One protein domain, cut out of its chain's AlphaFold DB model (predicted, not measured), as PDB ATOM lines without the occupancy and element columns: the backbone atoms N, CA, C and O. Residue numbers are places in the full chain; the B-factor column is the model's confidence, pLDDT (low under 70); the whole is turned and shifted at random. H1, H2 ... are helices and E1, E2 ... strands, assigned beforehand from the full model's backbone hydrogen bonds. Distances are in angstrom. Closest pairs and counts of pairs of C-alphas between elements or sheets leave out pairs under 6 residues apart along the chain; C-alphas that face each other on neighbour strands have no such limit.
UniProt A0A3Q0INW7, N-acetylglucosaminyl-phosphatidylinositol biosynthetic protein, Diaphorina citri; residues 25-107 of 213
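This is residues 25 to 107 of the 213 residues of the protein "N-acetylglucosaminyl-phosphatidylinositol biosynthetic protein" of Diaphorina citri (UniProt A0A3Q0INW7). Two short parallel strands, E1 and E2, sit between helix H1 and the loop of residues 34 to 46; H2 follows, and residues 88 to 107, with H3, stick out as a long arm. The printed part has 83 residues, in the order E1, E2, H1, H2, H3, and is mostly helix. It is flat, 56 by 31 by 14 A, and only just loose, close to extended, with a radius of gyration of the C-alphas of 17.5 A.

E1, residues 30 to 33, begins at C-alpha 30 (-17.779, -1.072, 3.653). E2 is residues 47 to 50. H1, residues 54 to 69, is 22.9 A long; H2, residues 76 to 86, 15.8 A; H3, residues 89 to 104, 21.6 A, ending at C-alpha 104 (8.112, 27.275, 9.894).

E1 and E2 are parallel, at 29 degrees; N 32 and O 48 are 2.9 A apart, within hydrogen-bond range. The closest C-alphas of E1 and H1, Val 31 and Gly 60, are 6.5 A apart; of E2 and H1, Thr 50 and Ser 56, 5.9 A. H1, H2 and H3 are apart from each other. Every O i to N i+4 pair in them is within hydrogen-bond range.

The C-alphas farthest apart, Asn 70 and Glu 107, are 59.4 A apart. The printed part has no cut. E1 to E2 is a long link. Residues 25 to 27 and 39 to 41 have pLDDT under 70.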
ATOM      1  N   SER A  25     -13.604  -5.654  18.889       51.47
ATOM      2  CA  SER A  25     -13.309  -5.791  17.457       51.47
ATOM      3  C   SER A  25     -14.509  -5.340  16.626       51.47
ATOM      4  O   SER A  25     -15.547  -6.003  16.602       51.47
ATOM      5  N   VAL A  26     -14.370  -4.208  15.942       59.59
ATOM      6  CA  VAL A  26     -15.390  -3.714  15.013       59.59
ATOM      7  C   VAL A  26     -15.225  -4.426  13.674       59.59
ATOM      8  O   VAL A  26     -14.173  -4.349  13.046       59.59
ATOM      9  N   THR A  27     -16.280  -5.096  13.221       64.81
ATOM     10  CA  THR A  27     -16.397  -5.601  11.849       64.81
ATOM     11  C   THR A  27     -17.260  -4.652  11.048       64.81
ATOM     12  O   THR A  27     -18.473  -4.601  11.255       64.81
ATOM     13  N   LEU A  28     -16.659  -3.904  10.132       74.19
ATOM     14  CA  LEU A  28     -17.404  -3.051   9.219       74.19
ATOM     15  C   LEU A  28     -17.090  -3.480   7.788       74.19
ATOM     16  O   LEU A  28     -15.989  -3.243   7.298       74.19
ATOM     17  N   GLN A  29     -18.056  -4.114   7.123       80.75
ATOM     18  CA  GLN A  29     -17.984  -4.314   5.679       80.75
ATOM     19  C   GLN A  29     -18.423  -3.015   5.006       80.75
ATOM     20  O   GLN A  29     -19.569  -2.593   5.160       80.75
ATOM     21  N   VAL A  30     -17.511  -2.368   4.285       84.56
ATOM     22  CA  VAL A  30     -17.779  -1.072   3.653       84.56
ATOM     23  C   VAL A  30     -18.047  -1.272   2.165       84.56
ATOM     24  O   VAL A  30     -17.305  -1.970   1.474       84.56
ATOM     25  N   VAL A  31     -19.103  -0.635   1.665       87.44
ATOM     26  CA  VAL A  31     -19.356  -0.456   0.230       87.44
ATOM     27  C   VAL A  31     -19.270   1.037  -0.043       87.44
ATOM     28  O   VAL A  31     -19.931   1.823   0.634       87.44
ATOM     29  N   SER A  32     -18.433   1.440  -0.993       87.75
ATOM     30  CA  SER A  32     -18.236   2.847  -1.333       87.75
ATOM     31  C   SER A  32     -18.065   3.041  -2.832       87.75
ATOM     32  O   SER A  32     -17.850   2.094  -3.588       87.75
ATOM     33  N   THR A  33     -18.166   4.288  -3.277       89.62
ATOM     34  CA  THR A  33     -17.982   4.656  -4.676       89.62
ATOM     35  C   THR A  33     -16.515   4.942  -4.997       89.62
ATOM     36  O   THR A  33     -15.754   5.478  -4.189       89.62
ATOM     37  N   ARG A  34     -16.097   4.609  -6.220       84.25
ATOM     38  CA  ARG A  34     -14.764   4.897  -6.757       84.25
ATOM     39  C   ARG A  34     -14.690   6.347  -7.237       84.25
ATOM     40  O   ARG A  34     -14.711   6.623  -8.428       84.25
ATOM     41  N   VAL A  35     -14.599   7.279  -6.293       80.88
ATOM     42  CA  VAL A  35     -14.464   8.725  -6.574       80.88
ATOM     43  C   VAL A  35     -13.056   9.277  -6.295       80.88
ATOM     44  O   VAL A  35     -12.830  10.476  -6.419       80.88
ATOM     45  N   GLY A  36     -12.092   8.394  -5.990       71.00
ATOM     46  CA  GLY A  36     -10.716   8.741  -5.600       71.00
ATOM     47  C   GLY A  36     -10.589   9.089  -4.108       71.00
ATOM     48  O   GLY A  36     -11.574   9.443  -3.466       71.00
ATOM     49  N   GLY A  37      -9.397   8.934  -3.525       71.44
ATOM     50  CA  GLY A  37      -9.085   9.302  -2.132       71.44
ATOM     51  C   GLY A  37      -9.366   8.223  -1.073       71.44
ATOM     52  O   GLY A  37      -8.708   8.197  -0.036       71.44
ATOM     53  N   ILE A  38     -10.328   7.329  -1.318       70.88
ATOM     54  CA  ILE A  38     -10.669   6.205  -0.430       70.88
ATOM     55  C   ILE A  38      -9.697   5.009  -0.535       70.88
ATOM     56  O   ILE A  38      -9.326   4.483   0.516       70.88
ATOM     57  N   PRO A  39      -9.266   4.541  -1.728       61.56
ATOM     58  CA  PRO A  39      -8.352   3.393  -1.805       61.56
ATOM     59  C   PRO A  39      -6.959   3.672  -1.216       61.56
ATOM     60  O   PRO A  39      -6.212   2.737  -0.952       61.56
ATOM     61  N   GLU A  40      -6.602   4.938  -1.005       66.62
ATOM     62  CA  GLU A  40      -5.349   5.363  -0.382       66.62
ATOM     63  C   GLU A  40      -5.372   5.208   1.147       66.62
ATOM     64  O   GLU A  40      -4.327   4.991   1.755       66.62
ATOM     65  N   VAL A  41      -6.553   5.310   1.767       69.00
ATOM     66  CA  VAL A  41      -6.732   5.203   3.228       69.00
ATOM     67  C   VAL A  41      -7.182   3.819   3.684       69.00
ATOM     68  O   VAL A  41      -7.002   3.482   4.853       69.00
ATOM     69  N   LEU A  42      -7.754   3.007   2.791       77.38
ATOM     70  CA  LEU A  42      -8.214   1.662   3.121       77.38
ATOM     71  C   LEU A  42      -7.886   0.665   1.992       77.38
ATOM     72  O   LEU A  42      -8.272   0.902   0.844       77.38
ATOM     73  N   PRO A  43      -7.224  -0.469   2.297       78.00
ATOM     74  CA  PRO A  43      -6.914  -1.516   1.339       78.00
ATOM     75  C   PRO A  43      -8.155  -2.015   0.595       78.00
ATOM     76  O   PRO A  43      -9.211  -2.187   1.213       78.00
ATOM     77  N   PRO A  44      -8.028  -2.351  -0.701       76.06
ATOM     78  CA  PRO A  44      -9.147  -2.811  -1.524       76.06
ATOM     79  C   PRO A  44      -9.735  -4.150  -1.059       76.06
ATOM     80  O   PRO A  44     -10.834  -4.506  -1.459       76.06
ATOM     81  N   GLU A  45      -9.023  -4.895  -0.213       77.25
ATOM     82  CA  GLU A  45      -9.531  -6.121   0.405       77.25
ATOM     83  C   GLU A  45     -10.631  -5.854   1.448       77.25
ATOM     84  O   GLU A  45     -11.500  -6.698   1.639       77.25
ATOM     85  N   LEU A  46     -10.648  -4.680   2.091       78.19
ATOM     86  CA  LEU A  46     -11.609  -4.342   3.151       78.19
ATOM     87  C   LEU A  46     -12.867  -3.622   2.642       78.19
ATOM     88  O   LEU A  46     -13.809  -3.411   3.408       78.19
ATOM     89  N   ILE A  47     -12.901  -3.225   1.368       86.50
ATOM     90  CA  ILE A  47     -13.940  -2.348   0.826       86.50
ATOM     91  C   ILE A  47     -14.357  -2.742  -0.587       86.50
ATOM     92  O   ILE A  47     -13.532  -2.951  -1.472       86.50
ATOM     93  N   TYR A  48     -15.666  -2.760  -0.830       86.06
ATOM     94  CA  TYR A  48     -16.211  -2.909  -2.175       86.06
ATOM     95  C   TYR A  48     -16.318  -1.535  -2.830       86.06
ATOM     96  O   TYR A  48     -17.155  -0.721  -2.442       86.06
ATOM     97  N   LEU A  49     -15.461  -1.278  -3.819       86.00
ATOM     98  CA  LEU A  49     -15.475  -0.038  -4.596       86.00
ATOM     99  C   LEU A  49     -16.280  -0.217  -5.884       86.00
ATOM    100  O   LEU A  49     -15.854  -0.938  -6.788       86.00
ATOM    101  N   THR A  50     -17.409   0.480  -5.984       88.94
ATOM    102  CA  THR A  50     -18.293   0.469  -7.160       88.94
ATOM    103  C   THR A  50     -18.255   1.798  -7.906       88.94
ATOM    104  O   THR A  50     -17.913   2.834  -7.342       88.94
ATOM    105  N   GLU A  51     -18.653   1.810  -9.176       89.31
ATOM    106  CA  GLU A  51     -18.859   3.068  -9.902       89.31
ATOM    107  C   GLU A  51     -19.954   3.927  -9.233       89.31
ATOM    108  O   GLU A  51     -20.850   3.371  -8.584       89.31
ATOM    109  N   PRO A  52     -19.905   5.270  -9.363       86.88
ATOM    110  CA  PRO A  52     -20.870   6.191  -8.761       86.88
ATOM    111  C   PRO A  52     -22.211   6.174  -9.516       86.88
ATOM    112  O   PRO A  52     -22.658   7.178 -10.065       86.88
ATOM    113  N   ASN A  53     -22.859   5.013  -9.562       90.19
ATOM    114  CA  ASN A  53     -24.144   4.794 -10.207       90.19
ATOM    115  C   ASN A  53     -25.042   3.941  -9.299       90.19
ATOM    116  O   ASN A  53     -24.576   2.995  -8.663       90.19
ATOM    117  N   VAL A  54     -26.341   4.245  -9.258       90.81
ATOM    118  CA  VAL A  54     -27.319   3.560  -8.389       90.81
ATOM    119  C   VAL A  54     -27.340   2.034  -8.592       90.81
ATOM    120  O   VAL A  54     -27.178   1.319  -7.603       90.81
ATOM    121  N   PRO A  55     -27.474   1.489  -9.820       92.00
ATOM    122  CA  PRO A  55     -27.432   0.039 -10.030       92.00
ATOM    123  C   PRO A  55     -26.090  -0.587  -9.630       92.00
ATOM    124  O   PRO A  55     -26.063  -1.711  -9.139       92.00
ATOM    125  N   SER A  56     -24.979   0.139  -9.783       89.62
ATOM    126  CA  SER A  56     -23.653  -0.346  -9.389       89.62
ATOM    127  C   SER A  56     -23.512  -0.464  -7.869       89.62
ATOM    128  O   SER A  56     -22.941  -1.441  -7.394       89.62
ATOM    129  N   LEU A  57     -24.077   0.476  -7.104       91.88
ATOM    130  CA  LEU A  57     -24.115   0.406  -5.639       91.88
ATOM    131  C   LEU A  57     -24.960  -0.767  -5.136       91.88
ATOM    132  O   LEU A  57     -24.539  -1.471  -4.220       91.88
ATOM    133  N   ILE A  58     -26.123  -1.002  -5.753       93.44
ATOM    134  CA  ILE A  58     -26.989  -2.141  -5.414       93.44
ATOM    135  C   ILE A  58     -26.228  -3.453  -5.634       93.44
ATOM    136  O   ILE A  58     -26.139  -4.261  -4.713       93.44
ATOM    137  N   ALA A  59     -25.585  -3.615  -6.793       91.94
ATOM    138  CA  ALA A  59     -24.765  -4.789  -7.087       91.94
ATOM    139  C   ALA A  59     -23.595  -4.964  -6.096       91.94
ATOM    140  O   ALA A  59     -23.269  -6.088  -5.704       91.94
ATOM    141  N   GLY A  60     -22.972  -3.866  -5.649       90.94
ATOM    142  CA  GLY A  60     -21.918  -3.895  -4.628       90.94
ATOM    143  C   GLY A  60     -22.411  -4.379  -3.265       90.94
ATOM    144  O   GLY A  60     -21.760  -5.208  -2.633       90.94
ATOM    145  N   ILE A  61     -23.586  -3.913  -2.833       92.50
ATOM    146  CA  ILE A  61     -24.219  -4.354  -1.583       92.50
ATOM    147  C   ILE A  61     -24.644  -5.825  -1.675       92.50
ATOM    148  O   ILE A  61     -24.389  -6.597  -0.753       92.50
ATOM    149  N   GLU A  62     -25.253  -6.242  -2.787       92.88
ATOM    150  CA  GLU A  62     -25.640  -7.640  -3.017       92.88
ATOM    151  C   GLU A  62     -24.430  -8.584  -2.992       92.88
ATOM    152  O   GLU A  62     -24.497  -9.667  -2.399       92.88
ATOM    153  N   SER A  63     -23.308  -8.151  -3.573       88.81
ATOM    154  CA  SER A  63     -22.037  -8.884  -3.534       88.81
ATOM    155  C   SER A  63     -21.508  -9.001  -2.102       88.81
ATOM    156  O   SER A  63     -21.207 -10.105  -1.653       88.81
ATOM    157  N   ALA A  64     -21.503  -7.899  -1.344       88.44
ATOM    158  CA  ALA A  64     -21.064  -7.884   0.051       88.44
ATOM    159  C   ALA A  64     -21.905  -8.812   0.948       88.44
ATOM    160  O   ALA A  64     -21.367  -9.560   1.765       88.44
ATOM    161  N   ILE A  65     -23.231  -8.816   0.774       89.38
ATOM    162  CA  ILE A  65     -24.136  -9.712   1.510       89.38
ATOM    163  C   ILE A  65     -23.895 -11.174   1.114       89.38
ATOM    164  O   ILE A  65     -23.914 -12.060   1.970       89.38
ATOM    165  N   SER A  66     -23.684 -11.441  -0.175       90.19
ATOM    166  CA  SER A  66     -23.418 -12.794  -0.674       90.19
ATOM    167  C   SER A  66     -22.103 -13.345  -0.125       90.19
ATOM    168  O   SER A  66     -22.051 -14.494   0.308       90.19
ATOM    169  N   ASP A  67     -21.058 -12.524  -0.067       86.50
ATOM    170  CA  ASP A  67     -19.765 -12.908   0.497       86.50
ATOM    171  C   ASP A  67     -19.827 -13.138   2.008       86.50
ATOM    172  O   ASP A  67     -19.224 -14.095   2.503       86.50
ATOM    173  N   LEU A  68     -20.630 -12.349   2.729       84.44
ATOM    174  CA  LEU A  68     -20.909 -12.583   4.145       84.44
ATOM    175  C   LEU A  68     -21.615 -13.929   4.369       84.44
ATOM    176  O   LEU A  68     -21.218 -14.695   5.242       84.44
ATOM    177  N   LYS A  69     -22.634 -14.246   3.559       87.25
ATOM    178  CA  LYS A  69     -23.369 -15.520   3.647       87.25
ATOM    179  C   LYS A  69     -22.506 -16.733   3.303       87.25
ATOM    180  O   LYS A  69     -22.681 -17.785   3.905       87.25
ATOM    181  N   ASN A  70     -21.581 -16.582   2.358       87.25
ATOM    182  CA  ASN A  70     -20.693 -17.651   1.903       87.25
ATOM    183  C   ASN A  70     -19.440 -17.818   2.783       87.25
ATOM    184  O   ASN A  70     -18.560 -18.599   2.429       87.25
ATOM    185  N   GLY A  71     -19.315 -17.066   3.884       81.19
ATOM    186  CA  GLY A  71     -18.141 -17.117   4.762       81.19
ATOM    187  C   GLY A  71     -16.850 -16.605   4.112       81.19
ATOM    188  O   GLY A  71     -15.765 -16.905   4.598       81.19
ATOM    189  N   ARG A  72     -16.949 -15.842   3.014       80.81
ATOM    190  CA  ARG A  72     -15.804 -15.219   2.321       80.81
ATOM    191  C   ARG A  72     -15.441 -13.844   2.882       80.81
ATOM    192  O   ARG A  72     -14.468 -13.243   2.435       80.81
ATOM    193  N   ALA A  73     -16.222 -13.343   3.836       78.31
ATOM    194  CA  ALA A  73     -15.922 -12.106   4.541       78.31
ATOM    195  C   ALA A  73     -14.636 -12.236   5.373       78.31
ATOM    196  O   ALA A  73     -14.332 -13.288   5.940       78.31
ATOM    197  N   ILE A  74     -13.883 -11.140   5.461       78.44
ATOM    198  CA  ILE A  74     -12.654 -11.074   6.256       78.44
ATOM    199  C   ILE A  74     -12.992 -11.261   7.736       78.44
ATOM    200  O   ILE A  74     -13.975 -10.710   8.238       78.44
ATOM    201  N   SER A  75     -12.160 -12.026   8.449       81.06
ATOM    202  CA  SER A  75     -12.375 -12.252   9.873       81.06
ATOM    203  C   SER A  75     -12.317 -10.928  10.660       81.06
ATOM    204  O   SER A  75     -11.475 -10.070  10.369       81.06
ATOM    205  N   PRO A  76     -13.165 -10.765  11.693       80.94
ATOM    206  CA  PRO A  76     -13.180  -9.584  12.559       80.94
ATOM    207  C   PRO A  76     -11.799  -9.161  13.060       80.94
ATOM    208  O   PRO A  76     -11.443  -7.985  13.046       80.94
ATOM    209  N   PHE A  77     -11.010 -10.154  13.471       82.69
ATOM    210  CA  PHE A  77      -9.684  -9.960  14.034       82.69
ATOM    211  C   PHE A  77      -8.689  -9.445  12.991       82.69
ATOM    212  O   PHE A  77      -7.989  -8.468  13.238       82.69
ATOM    213  N   LYS A  78      -8.680 -10.047  11.792       82.00
ATOM    214  CA  LYS A  78      -7.802  -9.612  10.702       82.00
ATOM    215  C   LYS A  78      -8.156  -8.197  10.243       82.00
ATOM    216  O   LYS A  78      -7.258  -7.395  10.034       82.00
ATOM    217  N   CYS A  79      -9.448  -7.876  10.147       81.69
ATOM    218  CA  CYS A  79      -9.907  -6.526   9.820       81.69
ATOM    219  C   CYS A  79      -9.382  -5.490  10.826       81.69
ATOM    220  O   CYS A  79      -8.795  -4.485  10.425       81.69
ATOM    221  N   HIS A  80      -9.523  -5.761  12.127       83.88
ATOM    222  CA  HIS A  80      -9.042  -4.863  13.174       83.88
ATOM    223  C   HIS A  80      -7.521  -4.650  13.121       83.88
ATOM    224  O   HIS A  80      -7.069  -3.506  13.159       83.88
ATOM    225  N   GLU A  81      -6.740  -5.724  12.980       83.56
ATOM    226  CA  GLU A  81      -5.277  -5.640  12.882       83.56
ATOM    227  C   GLU A  81      -4.829  -4.856  11.641       83.56
ATOM    228  O   GLU A  81      -3.962  -3.984  11.739       83.56
ATOM    229  N   THR A  82      -5.475  -5.075  10.489       82.12
ATOM    230  CA  THR A  82      -5.194  -4.298   9.276       82.12
ATOM    231  C   THR A  82      -5.501  -2.810   9.498       82.12
ATOM    232  O   THR A  82      -4.634  -1.970   9.267       82.12
ATOM    233  N   VAL A  83      -6.681  -2.453  10.024       82.75
ATOM    234  CA  VAL A  83      -7.062  -1.047  10.288       82.75
ATOM    235  C   VAL A  83      -6.113  -0.365  11.278       82.75
ATOM    236  O   VAL A  83      -5.729   0.787  11.069       82.75
ATOM    237  N   LYS A  84      -5.683  -1.080  12.320       82.94
ATOM    238  CA  LYS A  84      -4.737  -0.583  13.325       82.94
ATOM    239  C   LYS A  84      -3.383  -0.201  12.724       82.94
ATOM    240  O   LYS A  84      -2.785   0.778  13.160       82.94
ATOM    241  N   SER A  85      -2.907  -0.948  11.727       81.38
ATOM    242  CA  SER A  85      -1.647  -0.632  11.041       81.38
ATOM    243  C   SER A  85      -1.749   0.554  10.076       81.38
ATOM    244  O   SER A  85      -0.768   1.265   9.881       81.38
ATOM    245  N   LEU A  86      -2.931   0.800   9.504       80.00
ATOM    246  CA  LEU A  86      -3.159   1.888   8.547       80.00
ATOM    247  C   LEU A  86      -3.343   3.242   9.232       80.00
ATOM    248  O   LEU A  86      -2.830   4.255   8.762       80.00
ATOM    249  N   TYR A  87      -4.092   3.266  10.337       77.19
ATOM    250  CA  TYR A  87      -4.454   4.498  11.027       77.19
ATOM    251  C   TYR A  87      -3.711   4.632  12.356       77.19
ATOM    252  O   TYR A  87      -4.259   4.409  13.437       77.19
ATOM    253  N   ASN A  88      -2.434   5.009  12.269       83.50
ATOM    254  CA  ASN A  88      -1.600   5.282  13.432       83.50
ATOM    255  C   ASN A  88      -1.401   6.793  13.618       83.50
ATOM    256  O   ASN A  88      -0.615   7.426  12.913       83.50
ATOM    257  N   TRP A  89      -2.085   7.370  14.609       85.56
ATOM    258  CA  TRP A  89      -1.948   8.789  14.945       85.56
ATOM    259  C   TRP A  89      -0.521   9.197  15.319       85.56
ATOM    260  O   TRP A  89      -0.150  10.337  15.053       85.56
ATOM    261  N   VAL A  90       0.282   8.292  15.893       86.62
ATOM    262  CA  VAL A  90       1.681   8.585  16.242       86.62
ATOM    263  C   VAL A  90       2.480   8.866  14.969       86.62
ATOM    264  O   VAL A  90       3.099   9.918  14.852       86.62
ATOM    265  N   ASP A  91       2.361   7.990  13.975       87.06
ATOM    266  CA  ASP A  91       3.023   8.123  12.673       87.06
ATOM    267  C   ASP A  91       2.527   9.356  11.891       87.06
ATOM    268  O   ASP A  91       3.312  10.158  11.380       87.06
ATOM    269  N   VAL A  92       1.206   9.584  11.866       89.19
ATOM    270  CA  VAL A  92       0.623  10.790  11.249       89.19
ATOM    271  C   VAL A  92       1.146  12.057  11.928       89.19
ATOM    272  O   VAL A  92       1.483  13.021  11.238       89.19
ATOM    273  N   SER A  93       1.250  12.066  13.260       91.19
ATOM    274  CA  SER A  93       1.750  13.218  14.010       91.19
ATOM    275  C   SER A  93       3.229  13.492  13.742       91.19
ATOM    276  O   SER A  93       3.584  14.646  13.520       91.19
ATOM    277  N   GLU A  94       4.070  12.457  13.658       90.44
ATOM    278  CA  GLU A  94       5.504  12.581  13.380       90.44
ATOM    279  C   GLU A  94       5.749  13.155  11.980       90.44
ATOM    280  O   GLU A  94       6.462  14.149  11.812       90.44
ATOM    281  N   ARG A  95       5.080  12.599  10.962       89.19
ATOM    282  CA  ARG A  95       5.175  13.116   9.588       89.19
ATOM    283  C   ARG A  95       4.668  14.549   9.486       89.19
ATOM    284  O   ARG A  95       5.269  15.371   8.793       89.19
ATOM    285  N   THR A  96       3.583  14.856  10.192       92.06
ATOM    286  CA  THR A  96       3.019  16.209  10.231       92.06
ATOM    287  C   THR A  96       3.992  17.178  10.902       92.06
ATOM    288  O   THR A  96       4.235  18.257  10.366       92.06
ATOM    289  N   GLU A  97       4.628  16.791  12.010       91.81
ATOM    290  CA  GLU A  97       5.612  17.620  12.710       91.81
ATOM    291  C   GLU A  97       6.786  18.005  11.795       91.81
ATOM    292  O   GLU A  97       7.210  19.161  11.791       91.81
ATOM    293  N   ILE A  98       7.275  17.078  10.965       92.25
ATOM    294  CA  ILE A  98       8.339  17.349   9.984       92.25
ATOM    295  C   ILE A  98       7.903  18.425   8.979       92.25
ATOM    296  O   ILE A  98       8.669  19.348   8.688       92.25
ATOM    297  N   VAL A  99       6.673  18.336   8.461       93.75
ATOM    298  CA  VAL A  99       6.129  19.331   7.522       93.75
ATOM    299  C   VAL A  99       6.004  20.689   8.202       93.75
ATOM    300  O   VAL A  99       6.469  21.684   7.650       93.75
ATOM    301  N   TYR A 100       5.458  20.742   9.417       91.50
ATOM    302  CA  TYR A 100       5.355  21.991  10.172       91.50
ATOM    303  C   TYR A 100       6.729  22.596  10.474       91.50
ATOM    304  O   TYR A 100       6.911  23.799  10.291       91.50
ATOM    305  N   LYS A 101       7.723  21.786  10.867       90.62
ATOM    306  CA  LYS A 101       9.112  22.236  11.071       90.62
ATOM    307  C   LYS A 101       9.693  22.850   9.801       90.62
ATOM    308  O   LYS A 101      10.319  23.903   9.882       90.62
ATOM    309  N   ARG A 102       9.454  22.232   8.639       92.31
ATOM    310  CA  ARG A 102       9.898  22.759   7.342       92.31
ATOM    311  C   ARG A 102       9.200  24.074   6.994       92.31
ATOM    312  O   ARG A 102       9.883  25.046   6.710       92.31
ATOM    313  N   VAL A 103       7.871  24.128   7.075       91.38
ATOM    314  CA  VAL A 103       7.084  25.329   6.734       91.38
ATOM    315  C   VAL A 103       7.410  26.497   7.667       91.38
ATOM    316  O   VAL A 103       7.446  27.640   7.234       91.38
ATOM    317  N   THR A 104       7.713  26.228   8.937       87.69
ATOM    318  CA  THR A 104       8.112  27.275   9.894       87.69
ATOM    319  C   THR A 104       9.474  27.896   9.553       87.69
ATOM    320  O   THR A 104       9.754  29.015   9.972       87.69
ATOM    321  N   GLN A 105      10.327  27.189   8.804       88.56
ATOM    322  CA  GLN A 105      11.617  27.701   8.324       88.56
ATOM    323  C   GLN A 105      11.498  28.467   6.999       88.56
ATOM    324  O   GLN A 105      12.466  29.102   6.586       88.56
ATOM    325  N   GLU A 106      10.349  28.406   6.323       86.69
ATOM    326  CA  GLU A 106      10.120  29.164   5.095       86.69
ATOM    327  C   GLU A 106       9.892  30.647   5.413       86.69
ATOM    328  O   GLU A 106       9.208  31.011   6.373       86.69
ATOM    329  N   GLU A 107      10.459  31.525   4.587       83.19
ATOM    330  CA  GLU A 107      10.257  32.962   4.736       83.19
ATOM    331  C   GLU A 107       8.786  33.318   4.490       83.19
ATOM    332  O   GLU A 107       8.188  32.980   3.462       83.19
TER     333      GLU A 107